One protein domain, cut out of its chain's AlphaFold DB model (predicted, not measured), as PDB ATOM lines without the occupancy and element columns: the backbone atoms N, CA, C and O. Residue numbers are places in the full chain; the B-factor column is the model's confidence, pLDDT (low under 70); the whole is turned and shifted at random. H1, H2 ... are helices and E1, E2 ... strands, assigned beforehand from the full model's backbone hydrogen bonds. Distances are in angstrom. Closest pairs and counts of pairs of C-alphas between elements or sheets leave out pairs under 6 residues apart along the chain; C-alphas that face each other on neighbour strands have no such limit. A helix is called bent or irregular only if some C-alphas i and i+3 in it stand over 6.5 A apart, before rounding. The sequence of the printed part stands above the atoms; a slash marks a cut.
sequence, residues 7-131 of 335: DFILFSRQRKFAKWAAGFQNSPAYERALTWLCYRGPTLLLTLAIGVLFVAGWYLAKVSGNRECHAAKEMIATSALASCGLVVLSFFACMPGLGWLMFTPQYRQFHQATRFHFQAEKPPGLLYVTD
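This is residues 7 to 131 of the 335 residues of the protein "Hypothetical protein" of Alexandrium catenella (UniProt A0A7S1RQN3). Picture a long, narrow helical hairpin, H2b and H3, that makes the longest axis, with a loose head at its open end, where the short helices H4 and H5 lie. Beyond H4 is a small ribbon of two strands, E1 and E2, and the bent helix H2 turns there into its arm H2a, which pairs with H1. You will find 125 printed residues, with five named helices and two named strands in the order E1, H1, H2, H3, H4, H5, E2; the class is mostly helix and the sheet, E1 - E2, is antiparallel. The whole is loose, with a radius of gyration of the C-alphas of 18.5 A and spans of 55 by 39 by 29 A.

Start at the sheet: E1, residues 7 to 10, and E2, residues 126 to 130, are antiparallel at 151 degrees, with N 9 and O 127 2.8 A apart and N 127 and O 9 2.9 A apart, both within hydrogen-bond range. Look next to H4, residues 99 to 103: its closest C-alpha to E2 is that of Phe 103, 7.4 A from that of Leu 126. H2, residues 28 to 60, is the hub, touching three helices; by its hydrogen bonds it was assigned as one helix, but it is bent, with C-alphas 39 and 42 7.2 A apart, and its arms H2a, residues 28 to 39, and H2b, residues 42 to 60, stand at a steep tilt of 61 degrees. H2b and H4 only just touch, with 3 pairs of C-alphas within 8 A, the closest those of Thr 43 and Leu 101 at 6.3 A. H2b and H3, residues 66 to 90, form a hairpin and touch at a shallow tilt of 23 degrees, opposite ways, closest at the C-alphas of Gly 57 and Ala 72, 4.2 A. With residues 87 to 90 alone, H3 only just touches H5, residues 105 to 113, with 3 pairs of C-alphas within 8 A, the closest those of Val 87 and Tyr 107 at 6.3 A; the tilt is steep, 64 degrees. H1, residues 16 to 22, and H2a form a hairpin and touch at a steep tilt of 41 degrees, opposite ways, closest at the C-alphas of Ala 22 and Glu 31, 5.1 A. The helix packing is only just mostly crossed, with 1 of 3 pairs at a shallow tilt. Every O i to N i+4 pair is within hydrogen-bond range in H1, H2a, H2b, H3 and H5; H4 has 0 of 1, but 2 of 2 O i to N i+3 pairs.

Find C-alpha 7 at (126.305, -171.857, 301.723), where E1 begins. H2b runs 26.9 A to C-alpha 60 at (101.814, -198.800, 283.861), and H3 runs 36.2 A back to C-alpha 90. H2a measures 16.7 A, H5 12.2 A and E2 12.9 A, ending at C-alpha 130 at (126.852, -170.382, 307.972).

The C-alphas farthest apart, of Asn 26 and Asn 66, are 57.5 A apart. The printed part has no cut; the link from H5 to E2, residues 114 to 125, is long. Residues 24 to 29 stand free, and residue 14 alone has a pLDDT under 70.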
ATOM      1  N   ASP A   7     125.985-171.357 303.057       81.31
ATOM      2  CA  ASP A   7     126.305-171.857 301.723       81.31
ATOM      3  C   ASP A   7     127.386-172.948 301.783       81.31
ATOM      4  O   ASP A   7     128.139-173.078 302.750       81.31
ATOM      5  N   PHE A   8     127.445-173.779 300.747       85.69
ATOM      6  CA  PHE A   8     128.460-174.813 300.605       85.69
ATOM      7  C   PHE A   8     129.609-174.317 299.734       85.69
ATOM      8  O   PHE A   8     129.476-174.172 298.518       85.69
ATOM      9  N   ILE A   9     130.777-174.157 300.345       87.31
ATOM     10  CA  ILE A   9     132.009-173.793 299.655       87.31
ATOM     11  C   ILE A   9     132.678-175.059 299.117       87.31
ATOM     12  O   ILE A   9     132.932-176.018 299.848       87.31
ATOM     13  N   LEU A  10     132.982-175.063 297.819       88.44
ATOM     14  CA  LEU A  10     133.707-176.142 297.157       88.44
ATOM     15  C   LEU A  10     135.189-176.114 297.545       88.44
ATOM     16  O   LEU A  10     135.919-175.222 297.124       88.44
ATOM     17  N   PHE A  11     135.642-177.123 298.290       84.50
ATOM     18  CA  PHE A  11     137.042-177.267 298.711       84.50
ATOM     19  C   PHE A  11     137.811-178.320 297.898       84.50
ATOM     20  O   PHE A  11     139.038-178.406 297.948       84.50
ATOM     21  N   SER A  12     137.106-179.146 297.116       79.81
ATOM     22  CA  SER A  12     137.746-180.172 296.292       79.81
ATOM     23  C   SER A  12     138.620-179.561 295.191       79.81
ATOM     24  O   SER A  12     138.163-178.707 294.427       79.81
ATOM     25  N   ARG A  13     139.854-180.063 295.051       73.19
ATOM     26  CA  ARG A  13     140.783-179.692 293.973       73.19
ATOM     27  C   ARG A  13     140.093-179.884 292.617       73.19
ATOM     28  O   ARG A  13     139.639-180.986 292.310       73.19
ATOM     29  N   GLN A  14     139.990-178.814 291.828       67.19
ATOM     30  CA  GLN A  14     139.300-178.835 290.535       67.19
ATOM     31  C   GLN A  14     139.809-179.984 289.653       67.19
ATOM     32  O   GLN A  14     141.018-180.175 289.487       67.19
ATOM     33  N   ARG A  15     138.878-180.750 289.073       70.75
ATOM     34  CA  ARG A  15     139.220-181.819 288.130       70.75
ATOM     35  C   ARG A  15     139.886-181.202 286.902       70.75
ATOM     36  O   ARG A  15     139.369-180.238 286.343       70.75
ATOM     37  N   LYS A  16     140.998-181.795 286.451       79.88
ATOM     38  CA  LYS A  16     141.755-181.349 285.262       79.88
ATOM     39  C   LYS A  16     140.855-181.149 284.034       79.88
ATOM     40  O   LYS A  16     141.063-180.209 283.279       79.88
ATOM     41  N   PHE A  17     139.824-181.985 283.891       76.69
ATOM     42  CA  PHE A  17     138.830-181.883 282.822       76.69
ATOM     43  C   PHE A  17     138.040-180.567 282.839       76.69
ATOM     44  O   PHE A  17     137.893-179.943 281.795       76.69
ATOM     45  N   ALA A  18     137.574-180.112 284.008       74.06
ATOM     46  CA  ALA A  18     136.804-178.872 284.103       74.06
ATOM     47  C   ALA A  18     137.657-177.660 283.704       74.06
ATOM     48  O   ALA A  18     137.189-176.805 282.961       74.06
ATOM     49  N   LYS A  19     138.933-177.640 284.114       75.06
ATOM     50  CA  LYS A  19     139.900-176.616 283.687       75.06
ATOM     51  C   LYS A  19     140.169-176.651 282.185       75.06
ATOM     52  O   LYS A  19     140.198-175.608 281.547       75.06
ATOM     53  N   TRP A  20     140.359-177.846 281.626       84.62
ATOM     54  CA  TRP A  20     140.582-178.022 280.191       84.62
ATOM     55  C   TRP A  20     139.394-177.508 279.371       84.62
ATOM     56  O   TRP A  20     139.573-176.712 278.457       84.62
ATOM     57  N   ALA A  21     138.175-177.894 279.746       80.00
ATOM     58  CA  ALA A  21     136.963-177.477 279.056       80.00
ATOM     59  C   ALA A  21     136.629-175.987 279.270       80.00
ATOM     60  O   ALA A  21     136.113-175.341 278.362       80.00
ATOM     61  N   ALA A  22     136.962-175.414 280.432       77.06
ATOM     62  CA  ALA A  22     136.846-173.976 280.667       77.06
ATOM     63  C   ALA A  22     137.847-173.152 279.837       77.06
ATOM     64  O   ALA A  22     137.555-172.010 279.502       77.06
ATOM     65  N   GLY A  23     138.983-173.731 279.429       80.75
ATOM     66  CA  GLY A  23     139.953-173.068 278.549       80.75
ATOM     67  C   GLY A  23     139.395-172.669 277.176       80.75
ATOM     68  O   GLY A  23     139.966-171.804 276.519       80.75
ATOM     69  N   PHE A  24     138.266-173.246 276.750       84.06
ATOM     70  CA  PHE A  24     137.587-172.863 275.506       84.06
ATOM     71  C   PHE A  24     136.726-171.605 275.642       84.06
ATOM     72  O   PHE A  24     136.426-170.948 274.649       84.06
ATOM     73  N   GLN A  25     136.309-171.271 276.859       81.19
ATOM     74  CA  GLN A  25     135.378-170.187 277.121       81.19
ATOM     75  C   GLN A  25     135.839-169.517 278.414       81.19
ATOM     76  O   GLN A  25     135.480-169.972 279.495       81.19
ATOM     77  N   ASN A  26     136.666-168.466 278.292       82.94
ATOM     78  CA  ASN A  26     137.305-167.697 279.381       82.94
ATOM     79  C   ASN A  26     136.290-166.960 280.289       82.94
ATOM     80  O   ASN A  26     136.378-165.756 280.513       82.94
ATOM     81  N   SER A  27     135.285-167.668 280.798       87.62
ATOM     82  CA  SER A  27     134.224-167.171 281.659       87.62
ATOM     83  C   SER A  27     134.256-167.932 282.988       87.62
ATOM     84  O   SER A  27     133.925-169.122 283.030       87.62
ATOM     85  N   PRO A  28     134.568-167.254 284.106       83.00
ATOM     86  CA  PRO A  28     134.521-167.846 285.445       83.00
ATOM     87  C   PRO A  28     133.138-168.399 285.827       83.00
ATOM     88  O   PRO A  28     133.011-169.240 286.718       83.00
ATOM     89  N   ALA A  29     132.066-167.909 285.196       85.19
ATOM     90  CA  ALA A  29     130.721-168.448 285.385       85.19
ATOM     91  C   ALA A  29     130.568-169.825 284.717       85.19
ATOM     92  O   ALA A  29     130.014-170.741 285.326       85.19
ATOM     93  N   TYR A  30     131.113-169.988 283.508       86.06
ATOM     94  CA  TYR A  30     131.091-171.254 282.777       86.06
ATOM     95  C   TYR A  30     131.920-172.334 283.482       86.06
ATOM     96  O   TYR A  30     131.440-173.448 283.683       86.06
ATOM     97  N   GLU A  31     133.119-171.989 283.964       83.25
ATOM     98  CA  GLU A  31     133.960-172.911 284.739       83.25
ATOM     99  C   GLU A  31     133.251-173.412 286.005       83.25
ATOM    100  O   GLU A  31     133.271-174.611 286.310       83.25
ATOM    101  N   ARG A  32     132.575-172.509 286.731       83.62
ATOM    102  CA  ARG A  32     131.765-172.869 287.902       83.62
ATOM    103  C   ARG A  32     130.624-173.803 287.518       83.62
ATOM    104  O   ARG A  32     130.463-174.837 288.166       83.62
ATOM    105  N   ALA A  33     129.867-173.482 286.470       86.94
ATOM    106  CA  ALA A  33     128.753-174.306 286.003       86.94
ATOM    107  C   ALA A  33     129.213-175.715 285.599       86.94
ATOM    108  O   ALA A  33     128.624-176.705 286.034       86.94
ATOM    109  N   LEU A  34     130.308-175.819 284.842       87.88
ATOM    110  CA  LEU A  34     130.851-177.101 284.411       87.88
ATOM    111  C   LEU A  34     131.398-177.913 285.587       87.88
ATOM    112  O   LEU A  34     131.146-179.111 285.685       87.88
ATOM    113  N   THR A  35     132.098-177.263 286.520       85.00
ATOM    114  CA  THR A  35     132.575-177.908 287.747       85.00
ATOM    115  C   THR A  35     131.401-178.475 288.546       85.00
ATOM    116  O   THR A  35     131.425-179.645 288.936       85.00
ATOM    117  N   TRP A  36     130.336-177.689 288.728       85.19
ATOM    118  CA  TRP A  36     129.109-178.141 289.378       85.19
ATOM    119  C   TRP A  36     128.460-179.316 288.646       85.19
ATOM    120  O   TRP A  36     128.078-180.291 289.296       85.19
ATOM    121  N   LEU A  37     128.380-179.264 287.315       89.69
ATOM    122  CA  LEU A  37     127.830-180.342 286.498       89.69
ATOM    123  C   LEU A  37     128.666-181.623 286.607       89.69
ATOM    124  O   LEU A  37     128.102-182.699 286.760       89.69
ATOM    125  N   CYS A  38     129.996-181.535 286.609       89.19
ATOM    126  CA  CYS A  38     130.864-182.705 286.764       89.19
ATOM    127  C   CYS A  38     130.704-183.389 288.128       89.19
ATOM    128  O   CYS A  38     130.800-184.613 288.213       89.19
ATOM    129  N   TYR A  39     130.484-182.616 289.193       89.25
ATOM    130  CA  TYR A  39     130.304-183.166 290.535       89.25
ATOM    131  C   TYR A  39     128.883-183.681 290.787       89.25
ATOM    132  O   TYR A  39     128.726-184.703 291.449       89.25
ATOM    133  N   ARG A  40     127.853-183.006 290.254       91.94
ATOM    134  CA  ARG A  40     126.439-183.378 290.450       91.94
ATOM    135  C   ARG A  40     125.897-184.334 289.391       91.94
ATOM    136  O   ARG A  40     124.911-185.009 289.654       91.94
ATOM    137  N   GLY A  41     126.517-184.388 288.216       92.81
ATOM    138  CA  GLY A  41     126.064-185.154 287.055       92.81
ATOM    139  C   GLY A  41     125.742-186.613 287.370       92.81
ATOM    140  O   GLY A  41     124.626-187.030 287.072       92.81
ATOM    141  N   PRO A  42     126.636-187.372 288.038       94.44
ATOM    142  CA  PRO A  42     126.354-188.757 288.408       94.44
ATOM    143  C   PRO A  42     125.084-188.906 289.253       94.44
ATOM    144  O   PRO A  42     124.237-189.736 288.929       94.44
ATOM    145  N   THR A  43     124.892-188.061 290.276       94.38
ATOM    146  CA  THR A  43     123.655-188.108 291.064       94.38
ATOM    147  C   THR A  43     122.448-187.692 290.251       94.38
ATOM    148  O   THR A  43     121.416-188.339 290.347       94.38
ATOM    149  N   LEU A  44     122.551-186.622 289.462       93.62
ATOM    150  CA  LEU A  44     121.428-186.124 288.672       93.62
ATOM    151  C   LEU A  44     120.927-187.191 287.699       93.62
ATOM    152  O   LEU A  44     119.725-187.423 287.637       93.62
ATOM    153  N   LEU A  45     121.836-187.875 286.998       95.56
ATOM    154  CA  LEU A  45     121.490-188.970 286.093       95.56
ATOM    155  C   LEU A  45     120.831-190.131 286.837       95.56
ATOM    156  O   LEU A  45     119.823-190.658 286.377       95.56
ATOM    157  N   LEU A  46     121.367-190.504 288.000       96.19
ATOM    158  CA  LEU A  46     120.834-191.615 288.775       96.19
ATOM    159  C   LEU A  46     119.458-191.298 289.377       96.19
ATOM    160  O   LEU A  46     118.534-192.097 289.258       96.19
ATOM    161  N   THR A  47     119.287-190.112 289.961       95.19
ATOM    162  CA  THR A  47     117.997-189.646 290.482       95.19
ATOM    163  C   THR A  47     116.974-189.488 289.360       95.19
ATOM    164  O   THR A  47     115.813-189.844 289.548       95.19
ATOM    165  N   LEU A  48     117.387-189.012 288.178       96.31
ATOM    166  CA  LEU A  48     116.517-188.940 287.004       96.31
ATOM    167  C   LEU A  48     116.079-190.337 286.554       96.31
ATOM    168  O   LEU A  48     114.894-190.542 286.321       96.31
ATOM    169  N   ALA A  49     116.998-191.304 286.482       97.69
ATOM    170  CA  ALA A  49     116.672-192.682 286.125       97.69
ATOM    171  C   ALA A  49     115.678-193.311 287.116       97.69
ATOM    172  O   ALA A  49     114.705-193.939 286.699       97.69
ATOM    173  N   ILE A  50     115.869-193.082 288.420       97.88
ATOM    174  CA  ILE A  50     114.931-193.524 289.461       97.88
ATOM    175  C   ILE A  50     113.563-192.847 289.296       97.88
ATOM    176  O   ILE A  50     112.534-193.516 289.374       97.88
ATOM    177  N   GLY A  51     113.538-191.542 289.016       97.06
ATOM    178  CA  GLY A  51     112.304-190.799 288.757       97.06
ATOM    179  C   GLY A  51     111.558-191.304 287.520       97.06
ATOM    180  O   GLY A  51     110.347-191.496 287.575       97.06
ATOM    181  N   VAL A  52     112.272-191.586 286.427       98.06
ATOM    182  CA  VAL A  52     111.701-192.187 285.210       98.06
ATOM    183  C   VAL A  52     111.128-193.569 285.511       98.06
ATOM    184  O   VAL A  52     110.010-193.853 285.088       98.06
ATOM    185  N   LEU A  53     111.838-194.405 286.278       98.12
ATOM    186  CA  LEU A  53     111.358-195.728 286.682       98.12
ATOM    187  C   LEU A  53     110.067-195.636 287.512       98.12
ATOM    188  O   LEU A  53     109.113-196.364 287.242       98.12
ATOM    189  N   PHE A  54     110.016-194.708 288.472       98.12
ATOM    190  CA  PHE A  54     108.828-194.453 289.287       98.12
ATOM    191  C   PHE A  54     107.642-193.996 288.428       98.12
ATOM    192  O   PHE A  54     106.547-194.547 288.529       98.12
ATOM    193  N   VAL A  55     107.860-193.013 287.548       97.81
ATOM    194  CA  VAL A  55     106.821-192.464 286.667       97.81
ATOM    195  C   VAL A  55     106.326-193.516 285.672       97.81
ATOM    196  O   VAL A  55     105.119-193.637 285.472       97.81
ATOM    197  N   ALA A  56     107.219-194.314 285.084       97.75
ATOM    198  CA  ALA A  56     106.851-195.414 284.199       97.75
ATOM    199  C   ALA A  56     106.007-196.468 284.929       97.75
ATOM    200  O   ALA A  56     104.954-196.853 284.423       97.75
ATOM    201  N   GLY A  57     106.410-196.866 286.143       97.50
ATOM    202  CA  GLY A  57     105.620-197.758 286.993       97.50
ATOM    203  C   GLY A  57     104.240-197.178 287.316       97.50
ATOM    204  O   GLY A  57     103.235-197.875 287.213       97.50
ATOM    205  N   TRP A  58     104.161-195.879 287.617       97.38
ATOM    206  CA  TRP A  58     102.896-195.183 287.862       97.38
ATOM    207  C   TRP A  58     101.972-195.157 286.638       97.38
ATOM    208  O   TRP A  58     100.768-195.377 286.766       97.38
ATOM    209  N   TYR A  59     102.510-194.904 285.440       97.19
ATOM    210  CA  TYR A  59     101.727-194.970 284.202       97.19
ATOM    211  C   TYR A  59     101.270-196.397 283.894       97.19
ATOM    212  O   TYR A  59     100.109-196.592 283.537       97.19
ATOM    213  N   LEU A  60     102.140-197.393 284.087       96.50
ATOM    214  CA  LEU A  60     101.814-198.800 283.861       96.50
ATOM    215  C   LEU A  60     100.721-199.294 284.822       96.50
ATOM    216  O   LEU A  60      99.855-200.061 284.415       96.50
ATOM    217  N   ALA A  61     100.687-198.778 286.055       95.38
ATOM    218  CA  ALA A  61      99.639-199.081 287.033       95.38
ATOM    219  C   ALA A  61      98.227-198.656 286.585       95.38
ATOM    220  O   ALA A  61      97.245-199.163 287.125       95.38
ATOM    221  N   LYS A  62      98.108-197.729 285.622       94.81
ATOM    222  CA  LYS A  62      96.815-197.294 285.065       94.81
ATOM    223  C   LYS A  62      96.294-198.206 283.953       94.81
ATOM    224  O   LYS A  62      95.122-198.101 283.602       94.81
ATOM    225  N   VAL A  63      97.139-199.063 283.379       93.62
ATOM    226  CA  VAL A  63      96.741-199.997 282.320       93.62
ATOM    227  C   VAL A  63      96.073-201.216 282.958       93.62
ATOM    228  O   VAL A  63      96.581-201.792 283.918       93.62
ATOM    229  N   SER A  64      94.910-201.613 282.443       73.12
ATOM    230  CA  SER A  64      94.137-202.735 282.976       73.12
ATOM    231  C   SER A  64      94.751-204.081 282.571       73.12
ATOM    232  O   SER A  64      94.551-204.534 281.446       73.12
ATOM    233  N   GLY A  65      95.457-204.731 283.499       91.44
ATOM    234  CA  GLY A  65      95.920-206.112 283.366       91.44
ATOM    235  C   GLY A  65      96.736-206.587 284.578       91.44
ATOM    236  O   GLY A  65      97.434-205.813 285.235       91.44
ATOM    237  N   ASN A  66      96.610-207.872 284.936       91.69
ATOM    238  CA  ASN A  66      97.252-208.423 286.140       91.69
ATOM    239  C   ASN A  66      98.788-208.422 286.046       91.69
ATOM    240  O   ASN A  66      99.463-208.237 287.060       91.69
ATOM    241  N   ARG A  67      99.350-208.619 284.843       94.19
ATOM    242  CA  ARG A  67     100.807-208.636 284.623       94.19
ATOM    243  C   ARG A  67     101.392-207.229 284.712       94.19
ATOM    244  O   ARG A  67     102.410-207.025 285.365       94.19
ATOM    245  N   GLU A  68     100.705-206.265 284.118       93.62
ATOM    246  CA  GLU A  68     101.028-204.842 284.120       93.62
ATOM    247  C   GLU A  68     100.991-204.288 285.547       93.62
ATOM    248  O   GLU A  68     101.900-203.569 285.952       93.62
ATOM    249  N   CYS A  69     100.007-204.706 286.351       94.25
ATOM    250  CA  CYS A  69      99.931-204.346 287.766       94.25
ATOM    251  C   CYS A  69     101.134-204.865 288.573       94.25
ATOM    252  O   CYS A  69     101.683-204.129 289.396       94.25
ATOM    253  N   HIS A  70     101.569-206.111 288.346       95.25
ATOM    254  CA  HIS A  70     102.743-206.667 289.028       95.25
ATOM    255  C   HIS A  70     104.023-205.923 288.639       95.25
ATOM    256  O   HIS A  70     104.747-205.453 289.513       95.25
ATOM    257  N   ALA A  71     104.248-205.739 287.336       96.19
ATOM    258  CA  ALA A  71     105.400-205.004 286.825       96.19
ATOM    259  C   ALA A  71     105.427-203.556 287.344       96.19
ATOM    260  O   ALA A  71     106.467-203.068 287.776       96.19
ATOM    261  N   ALA A  72     104.274-202.881 287.390       96.69
ATOM    262  CA  ALA A  72     104.156-201.542 287.956       96.69
ATOM    263  C   ALA A  72     104.559-201.502 289.439       96.69
ATOM    264  O   ALA A  72     105.331-200.631 289.845       96.69
ATOM    265  N   LYS A  73     104.081-202.461 290.246       96.12
ATOM    266  CA  LYS A  73     104.461-202.582 291.662       96.12
ATOM    267  C   LYS A  73     105.958-202.816 291.825       96.12
ATOM    268  O   LYS A  73     106.571-202.149 292.653       96.12
ATOM    269  N   GLU A  74     106.547-203.707 291.032       97.12
ATOM    270  CA  GLU A  74     107.988-203.969 291.055       97.12
ATOM    271  C   GLU A  74     108.802-202.730 290.668       97.12
ATOM    272  O   GLU A  74     109.772-202.408 291.354       97.12
ATOM    273  N   MET A  75     108.398-201.990 289.631       97.75
ATOM    274  CA  MET A  75     109.071-200.754 289.211       97.75
ATOM    275  C   MET A  75     109.019-199.684 290.306       97.75
ATOM    276  O   MET A  75     110.048-199.097 290.649       97.75
ATOM    277  N   ILE A  76     107.844-199.459 290.902       97.62
ATOM    278  CA  ILE A  76     107.673-198.491 291.992       97.62
ATOM    279  C   ILE A  76     108.480-198.925 293.221       97.62
ATOM    280  O   ILE A  76     109.247-198.123 293.752       97.62
ATOM    281  N   ALA A  77     108.387-200.191 293.637       97.31
ATOM    282  CA  ALA A  77     109.147-200.720 294.770       97.31
ATOM    283  C   ALA A  77     110.663-200.606 294.546       97.31
ATOM    284  O   ALA A  77     111.380-200.131 295.423       97.31
ATOM    285  N   THR A  78     111.144-200.961 293.353       98.06
ATOM    286  CA  THR A  78     112.562-200.846 292.980       98.06
ATOM    287  C   THR A  78     113.025-199.394 293.014       98.06
ATOM    288  O   THR A  78     114.085-199.106 293.563       98.06
ATOM    289  N   SER A  79     112.227-198.462 292.483       98.19
ATOM    290  CA  SER A  79     112.559-197.034 292.521       98.19
ATOM    291  C   SER A  79     112.630-196.495 293.957       98.19
ATOM    292  O   SER A  79     113.586-195.804 294.301       98.19
ATOM    293  N   ALA A  80     111.691-196.888 294.826       97.56
ATOM    294  CA  ALA A  80     111.685-196.503 296.233       97.56
ATOM    295  C   ALA A  80     112.896-197.076 296.986       97.56
ATOM    296  O   ALA A  80     113.597-196.336 297.677       97.56
ATOM    297  N   LEU A  81     113.196-198.366 296.799       97.94
ATOM    298  CA  LEU A  81     114.371-199.015 297.384       97.94
ATOM    299  C   LEU A  81     115.674-198.381 296.890       97.94
ATOM    300  O   LEU A  81     116.576-198.160 297.693       97.94
ATOM    301  N   ALA A  82     115.769-198.032 295.606       97.75
ATOM    302  CA  ALA A  82     116.926-197.337 295.052       97.75
ATOM    303  C   ALA A  82     117.092-195.934 295.661       97.75
ATOM    304  O   ALA A  82     118.198-195.574 296.063       97.75
ATOM    305  N   SER A  83     116.009-195.160 295.799       96.75
ATOM    306  CA  SER A  83     116.037-193.862 296.487       96.75
ATOM    307  C   SER A  83     116.489-193.989 297.942       96.75
ATOM    308  O   SER A  83     117.392-193.266 298.363       96.75
ATOM    309  N   CYS A  84     115.909-194.921 298.704       96.62
ATOM    310  CA  CYS A  84     116.321-195.194 300.083       96.62
ATOM    311  C   CYS A  84     117.786-195.637 300.152       96.62
ATOM    312  O   CYS A  84     118.543-195.137 300.982       96.62
ATOM    313  N   GLY A  85     118.208-196.514 299.239       97.06
ATOM    314  CA  GLY A  85     119.585-196.970 299.108       97.06
ATOM    315  C   GLY A  85     120.557-195.818 298.873       97.06
ATOM    316  O   GLY A  85     121.602-195.779 299.511       97.06
ATOM    317  N   LEU A  86     120.208-194.829 298.044       96.81
ATOM    318  CA  LEU A  86     121.052-193.647 297.839       96.81
ATOM    319  C   LEU A  86     121.149-192.753 299.066       96.81
ATOM    320  O   LEU A  86     122.236-192.250 299.362       96.81
ATOM    321  N   VAL A  87     120.048-192.577 299.796       95.62
ATOM    322  CA  VAL A  87     120.077-191.855 301.071       95.62
ATOM    323  C   VAL A  87     121.001-192.578 302.050       95.62
ATOM    324  O   VAL A  87     121.886-191.938 302.604       95.62
ATOM    325  N   VAL A  88     120.890-193.902 302.199       96.19
ATOM    326  CA  VAL A  88     121.776-194.695 303.070       96.19
ATOM    327  C   VAL A  88     123.234-194.618 302.608       96.19
ATOM    328  O   VAL A  88     124.113-194.302 303.406       96.19
ATOM    329  N   LEU A  89     123.506-194.821 301.317       96.44
ATOM    330  CA  LEU A  89     124.855-194.741 300.746       96.44
ATOM    331  C   LEU A  89     125.489-193.360 300.923       96.44
ATOM    332  O   LEU A  89     126.709-193.263 301.047       96.44
ATOM    333  N   SER A  90     124.689-192.292 300.975       95.44
ATOM    334  CA  SER A  90     125.213-190.943 301.182       95.44
ATOM    335  C   SER A  90     125.922-190.784 302.533       95.44
ATOM    336  O   SER A  90     126.911-190.060 302.597       95.44
ATOM    337  N   PHE A  91     125.518-191.514 303.584       93.31
ATOM    338  CA  PHE A  91     126.214-191.524 304.885       93.31
ATOM    339  C   PHE A  91     127.630-192.097 304.799       93.31
ATOM    340  O   PHE A  91     128.486-191.790 305.624       93.31
ATOM    341  N   PHE A  92     127.895-192.884 303.758       94.06
ATOM    342  CA  PHE A  92     129.194-193.475 303.481       94.06
ATOM    343  C   PHE A  92     129.961-192.734 302.385       94.06
ATOM    344  O   PHE A  92     130.895-193.276 301.796       94.06
ATOM    345  N   ALA A  93     129.611-191.480 302.094       91.50
ATOM    346  CA  ALA A  93     130.285-190.705 301.057       91.50
ATOM    347  C   ALA A  93     131.770-190.402 301.349       91.50
ATOM    348  O   ALA A  93     132.485-189.922 300.467       91.50
ATOM    349  N   CYS A  94     132.254-190.699 302.557       89.00
ATOM    350  CA  CYS A  94     133.678-190.723 302.880       89.00
ATOM    351  C   CYS A  94     134.439-191.863 302.177       89.00
ATOM    352  O   CYS A  94     135.649-191.743 301.971       89.00
ATOM    353  N   MET A  95     133.753-192.940 301.775       91.19
ATOM    354  CA  MET A  95     134.364-194.061 301.066       91.19
ATOM    355  C   MET A  95     134.785-193.664 299.639       91.19
ATOM    356  O   MET A  95     134.086-192.891 298.964       91.19
ATOM    357  N   PRO A  96     135.914-194.200 299.130       89.94
ATOM    358  CA  PRO A  96     136.348-193.966 297.758       89.94
ATOM    359  C   PRO A  96     135.238-194.286 296.752       89.94
ATOM    360  O   PRO A  96     134.614-195.338 296.801       89.94
ATOM    361  N   GLY A  97     134.986-193.358 295.829       90.06
ATOM    362  CA  GLY A  97     133.971-193.534 294.790       90.06
ATOM    363  C   GLY A  97     132.551-193.112 295.174       90.06
ATOM    364  O   GLY A  97     131.757-192.941 294.259       90.06
ATOM    365  N   LEU A  98     132.233-192.848 296.449       92.94
ATOM    366  CA  LEU A  98     130.905-192.363 296.877       92.94
ATOM    367  C   LEU A  98     130.845-190.854 297.156       92.94
ATOM    368  O   LEU A  98     129.761-190.289 297.297       92.94
ATOM    369  N   GLY A  99     131.989-190.165 297.170       90.69
ATOM    370  CA  GLY A  99     132.061-188.734 297.497       90.69
ATOM    371  C   GLY A  99     131.207-187.813 296.615       90.69
ATOM    372  O   GLY A  99     130.864-186.713 297.042       90.69
ATOM    373  N   TRP A 100     130.821-188.246 295.408       92.31
ATOM    374  CA  TRP A 100     129.938-187.477 294.523       92.31
ATOM    375  C   TRP A 100     128.517-187.304 295.098       92.31
ATOM    376  O   TRP A 100     127.866-186.298 294.814       92.31
ATOM    377  N   LEU A 101     128.059-188.207 295.977       93.81
ATOM    378  CA  LEU A 101     126.739-188.114 296.611       93.81
ATOM    379  C   LEU A 101     126.588-186.817 297.424       93.81
ATOM    380  O   LEU A 101     125.556-186.151 297.324       93.81
ATOM    381  N   MET A 102     127.642-186.374 298.120       92.31
ATOM    382  CA  MET A 102     127.616-185.149 298.938       92.31
ATOM    383  C   MET A 102     127.419-183.864 298.133       92.31
ATOM    384  O   MET A 102     127.053-182.836 298.697       92.31
ATOM    385  N   PHE A 103     127.609-183.879 296.813       92.19
ATOM    386  CA  PHE A 103     127.405-182.686 295.981       92.19
ATOM    387  C   PHE A 103     125.933-182.387 295.696       92.19
ATOM    388  O   PHE A 103     125.598-181.293 295.221       92.19
ATOM    389  N   THR A 104     125.048-183.285 296.110       91.94
ATOM    390  CA  THR A 104     123.603-183.208 295.917       91.94
ATOM    391  C   THR A 104     122.924-182.500 297.094       91.94
ATOM    392  O   THR A 104     123.071-182.957 298.227       91.94
ATOM    393  N   PRO A 105     122.160-181.413 296.872       90.00
ATOM    394  CA  PRO A 105     121.499-180.682 297.956       90.00
ATOM    395  C   PRO A 105     120.568-181.537 298.827       90.00
ATOM    396  O   PRO A 105     120.586-181.371 300.043       90.00
ATOM    397  N   GLN A 106     119.810-182.474 298.238       91.12
ATOM    398  CA  GLN A 106     118.835-183.281 298.985       91.12
ATOM    399  C   GLN A 106     119.496-184.123 300.087       91.12
ATOM    400  O   GLN A 106     119.047-184.116 301.230       91.12
ATOM    401  N   TYR A 107     120.601-184.808 299.774       92.88
ATOM    402  CA  TYR A 107     121.295-185.644 300.759       92.88
ATOM    403  C   TYR A 107     121.963-184.811 301.850       92.88
ATOM    404  O   TYR A 107     121.943-185.198 303.013       92.88
ATOM    405  N   ARG A 108     122.476-183.622 301.510       90.25
ATOM    406  CA  ARG A 108     123.033-182.705 302.513       90.25
ATOM    407  C   ARG A 108     121.971-182.195 303.480       90.25
ATOM    408  O   ARG A 108     122.226-182.170 304.677       90.25
ATOM    409  N   GLN A 109     120.788-181.842 302.980       89.44
ATOM    410  CA  GLN A 109     119.659-181.458 303.831       89.44
ATOM    411  C   GLN A 109     119.251-182.605 304.760       89.44
ATOM    412  O   GLN A 109     118.989-182.368 305.936       89.44
ATOM    413  N   PHE A 110     119.264-183.847 304.263       90.75
ATOM    414  CA  PHE A 110     119.001-185.023 305.088       90.75
ATOM    415  C   PHE A 110     120.055-185.190 306.190       90.75
ATOM    416  O   PHE A 110     119.698-185.300 307.358       90.75
ATOM    417  N   HIS A 111     121.347-185.115 305.854       91.25
ATOM    418  CA  HIS A 111     122.442-185.211 306.831       91.25
ATOM    419  C   HIS A 111     122.393-184.103 307.883       91.25
ATOM    420  O   HIS A 111     122.620-184.364 309.065       91.25
ATOM    421  N   GLN A 112     122.081-182.873 307.464       87.25
ATOM    422  CA  GLN A 112     121.887-181.735 308.362       87.25
ATOM    423  C   GLN A 112     120.700-181.971 309.302       87.25
ATOM    424  O   GLN A 112     120.824-181.749 310.506       87.25
ATOM    425  N   ALA A 113     119.576-182.473 308.781       86.62
ATOM    426  CA  ALA A 113     118.397-182.796 309.582       86.62
ATOM    427  C   ALA A 113     118.678-183.905 310.607       86.62
ATOM    428  O   ALA A 113     118.226-183.809 311.747       86.62
ATOM    429  N   THR A 114     119.469-184.918 310.239       90.38
ATOM    430  CA  THR A 114     119.869-186.005 311.147       90.38
ATOM    431  C   THR A 114     121.033-185.638 312.067       90.38
ATOM    432  O   THR A 114     121.428-186.469 312.879       90.38
ATOM    433  N   ARG A 115     121.616-184.434 311.935       86.81
ATOM    434  CA  ARG A 115     122.848-184.014 312.632       86.81
ATOM    435  C   ARG A 115     123.969-185.052 312.517       86.81
ATOM    436  O   ARG A 115     124.684-185.323 313.480       86.81
ATOM    437  N   PHE A 116     124.092-185.672 311.345       87.38
ATOM    438  CA  PHE A 116     125.093-186.709 311.137       87.38
ATOM    439  C   PHE A 116     126.496-186.115 311.258       87.38
ATOM    440  O   PHE A 116     126.826-185.146 310.574       87.38
ATOM    441  N   HIS A 117     127.315-186.711 312.122       86.00
ATOM    442  CA  HIS A 117     128.701-186.319 312.334       86.00
ATOM    443  C   HIS A 117     129.617-187.490 311.988       86.00
ATOM    444  O   HIS A 117     129.476-188.583 312.536       86.00
ATOM    445  N   PHE A 118     130.571-187.248 311.094       85.56
ATOM    446  CA  PHE A 118     131.584-188.223 310.713       85.56
ATOM    447  C   PHE A 118     132.953-187.554 310.662       85.56
ATOM    448  O   PHE A 118     133.117-186.511 310.029       85.56
ATOM    449  N   GLN A 119     133.940-188.182 311.298       88.06
ATOM    450  CA  GLN A 119     135.330-187.756 311.248       88.06
ATOM    451  C   GLN A 119     136.081-188.619 310.231       88.06
ATOM    452  O   GLN A 119     136.117-189.840 310.349       88.06
ATOM    453  N   ALA A 120     136.672-187.978 309.225       86.12
ATOM    454  CA  ALA A 120     137.432-188.627 308.162       86.12
ATOM    455  C   ALA A 120     138.880-188.125 308.167       86.12
ATOM    456  O   ALA A 120     139.111-186.950 308.448       86.12
ATOM    457  N   GLU A 121     139.842-188.961 307.768       88.69
ATOM    458  CA  GLU A 121     141.231-188.515 307.544       88.69
ATOM    459  C   GLU A 121     141.330-187.493 306.402       88.69
ATOM    460  O   GLU A 121     142.133-186.562 306.439       88.69
ATOM    461  N   LYS A 122     140.497-187.658 305.367       84.25
ATOM    462  CA  LYS A 122     140.455-186.765 304.209       84.25
ATOM    463  C   LYS A 122     139.376-185.694 304.402       84.25
ATOM    464  O   LYS A 122     138.226-186.056 304.654       84.25
ATOM    465  N   PRO A 123     139.686-184.401 304.198       85.00
ATOM    466  CA  PRO A 123     138.691-183.343 304.326       85.00
ATOM    467  C   PRO A 123     137.561-183.503 303.293       85.00
ATOM    468  O   PRO A 123     137.794-184.011 302.184       85.00
ATOM    469  N   PRO A 124     136.336-183.055 303.620       86.81
ATOM    470  CA  PRO A 124     135.206-183.141 302.709       86.81
ATOM    471  C   PRO A 124     135.419-182.252 301.475       86.81
ATOM    472  O   PRO A 124     136.090-181.223 301.516       86.81
ATOM    473  N   GLY A 125     134.815-182.638 300.348       87.06
ATOM    474  CA  GLY A 125     134.879-181.848 299.112       87.06
ATOM    475  C   GLY A 125     134.069-180.546 299.156       87.06
ATOM    476  O   GLY A 125     134.285-179.674 298.315       87.06
ATOM    477  N   LEU A 126     133.158-180.419 300.123       89.25
ATOM    478  CA  LEU A 126     132.319-179.252 300.377       89.25
ATOM    479  C   LEU A 126     132.373-178.907 301.867       89.25
ATOM    480  O   LEU A 126     132.279-179.803 302.703       89.25
ATOM    481  N   LEU A 127     132.456-177.619 302.178       88.06
ATOM    482  CA  LEU A 127     132.361-177.085 303.532       88.06
ATOM    483  C   LEU A 127     131.075-176.268 303.642       88.06
ATOM    484  O   LEU A 127     130.891-175.325 302.877       88.06
ATOM    485  N   TYR A 128     130.182-176.632 304.562       85.38
ATOM    486  CA  TYR A 128     129.038-175.782 304.889       85.38
ATOM    487  C   TYR A 128     129.515-174.638 305.775       85.38
ATOM    488  O   TYR A 128     130.055-174.886 306.852       85.38
ATOM    489  N   VAL A 129     129.316-173.407 305.326       82.44
ATOM    490  CA  VAL A 129     129.623-172.205 306.095       82.44
ATOM    491  C   VAL A 129     128.320-171.458 306.307       82.44
ATOM    492  O   VAL A 129     127.651-171.091 305.348       82.44
ATOM    493  N   THR A 130     127.959-171.254 307.567       81.81
ATOM    494  CA  THR A 130     126.852-170.382 307.972       81.81
ATOM    495  C   THR A 130     127.430-169.147 308.642       81.81
ATOM    496  O   THR A 130     128.559-169.179 309.130       81.81
ATOM    497  N   ASP A 131     126.649-168.077 308.701       72.06
ATOM    498  CA  ASP A 131     126.965-166.805 309.364       72.06
ATOM    499  C   ASP A 131     127.255-166.891 310.882       72.06
ATOM    500  O   ASP A 131     127.451-165.870 311.532       72.06
TER     501      ASP A 131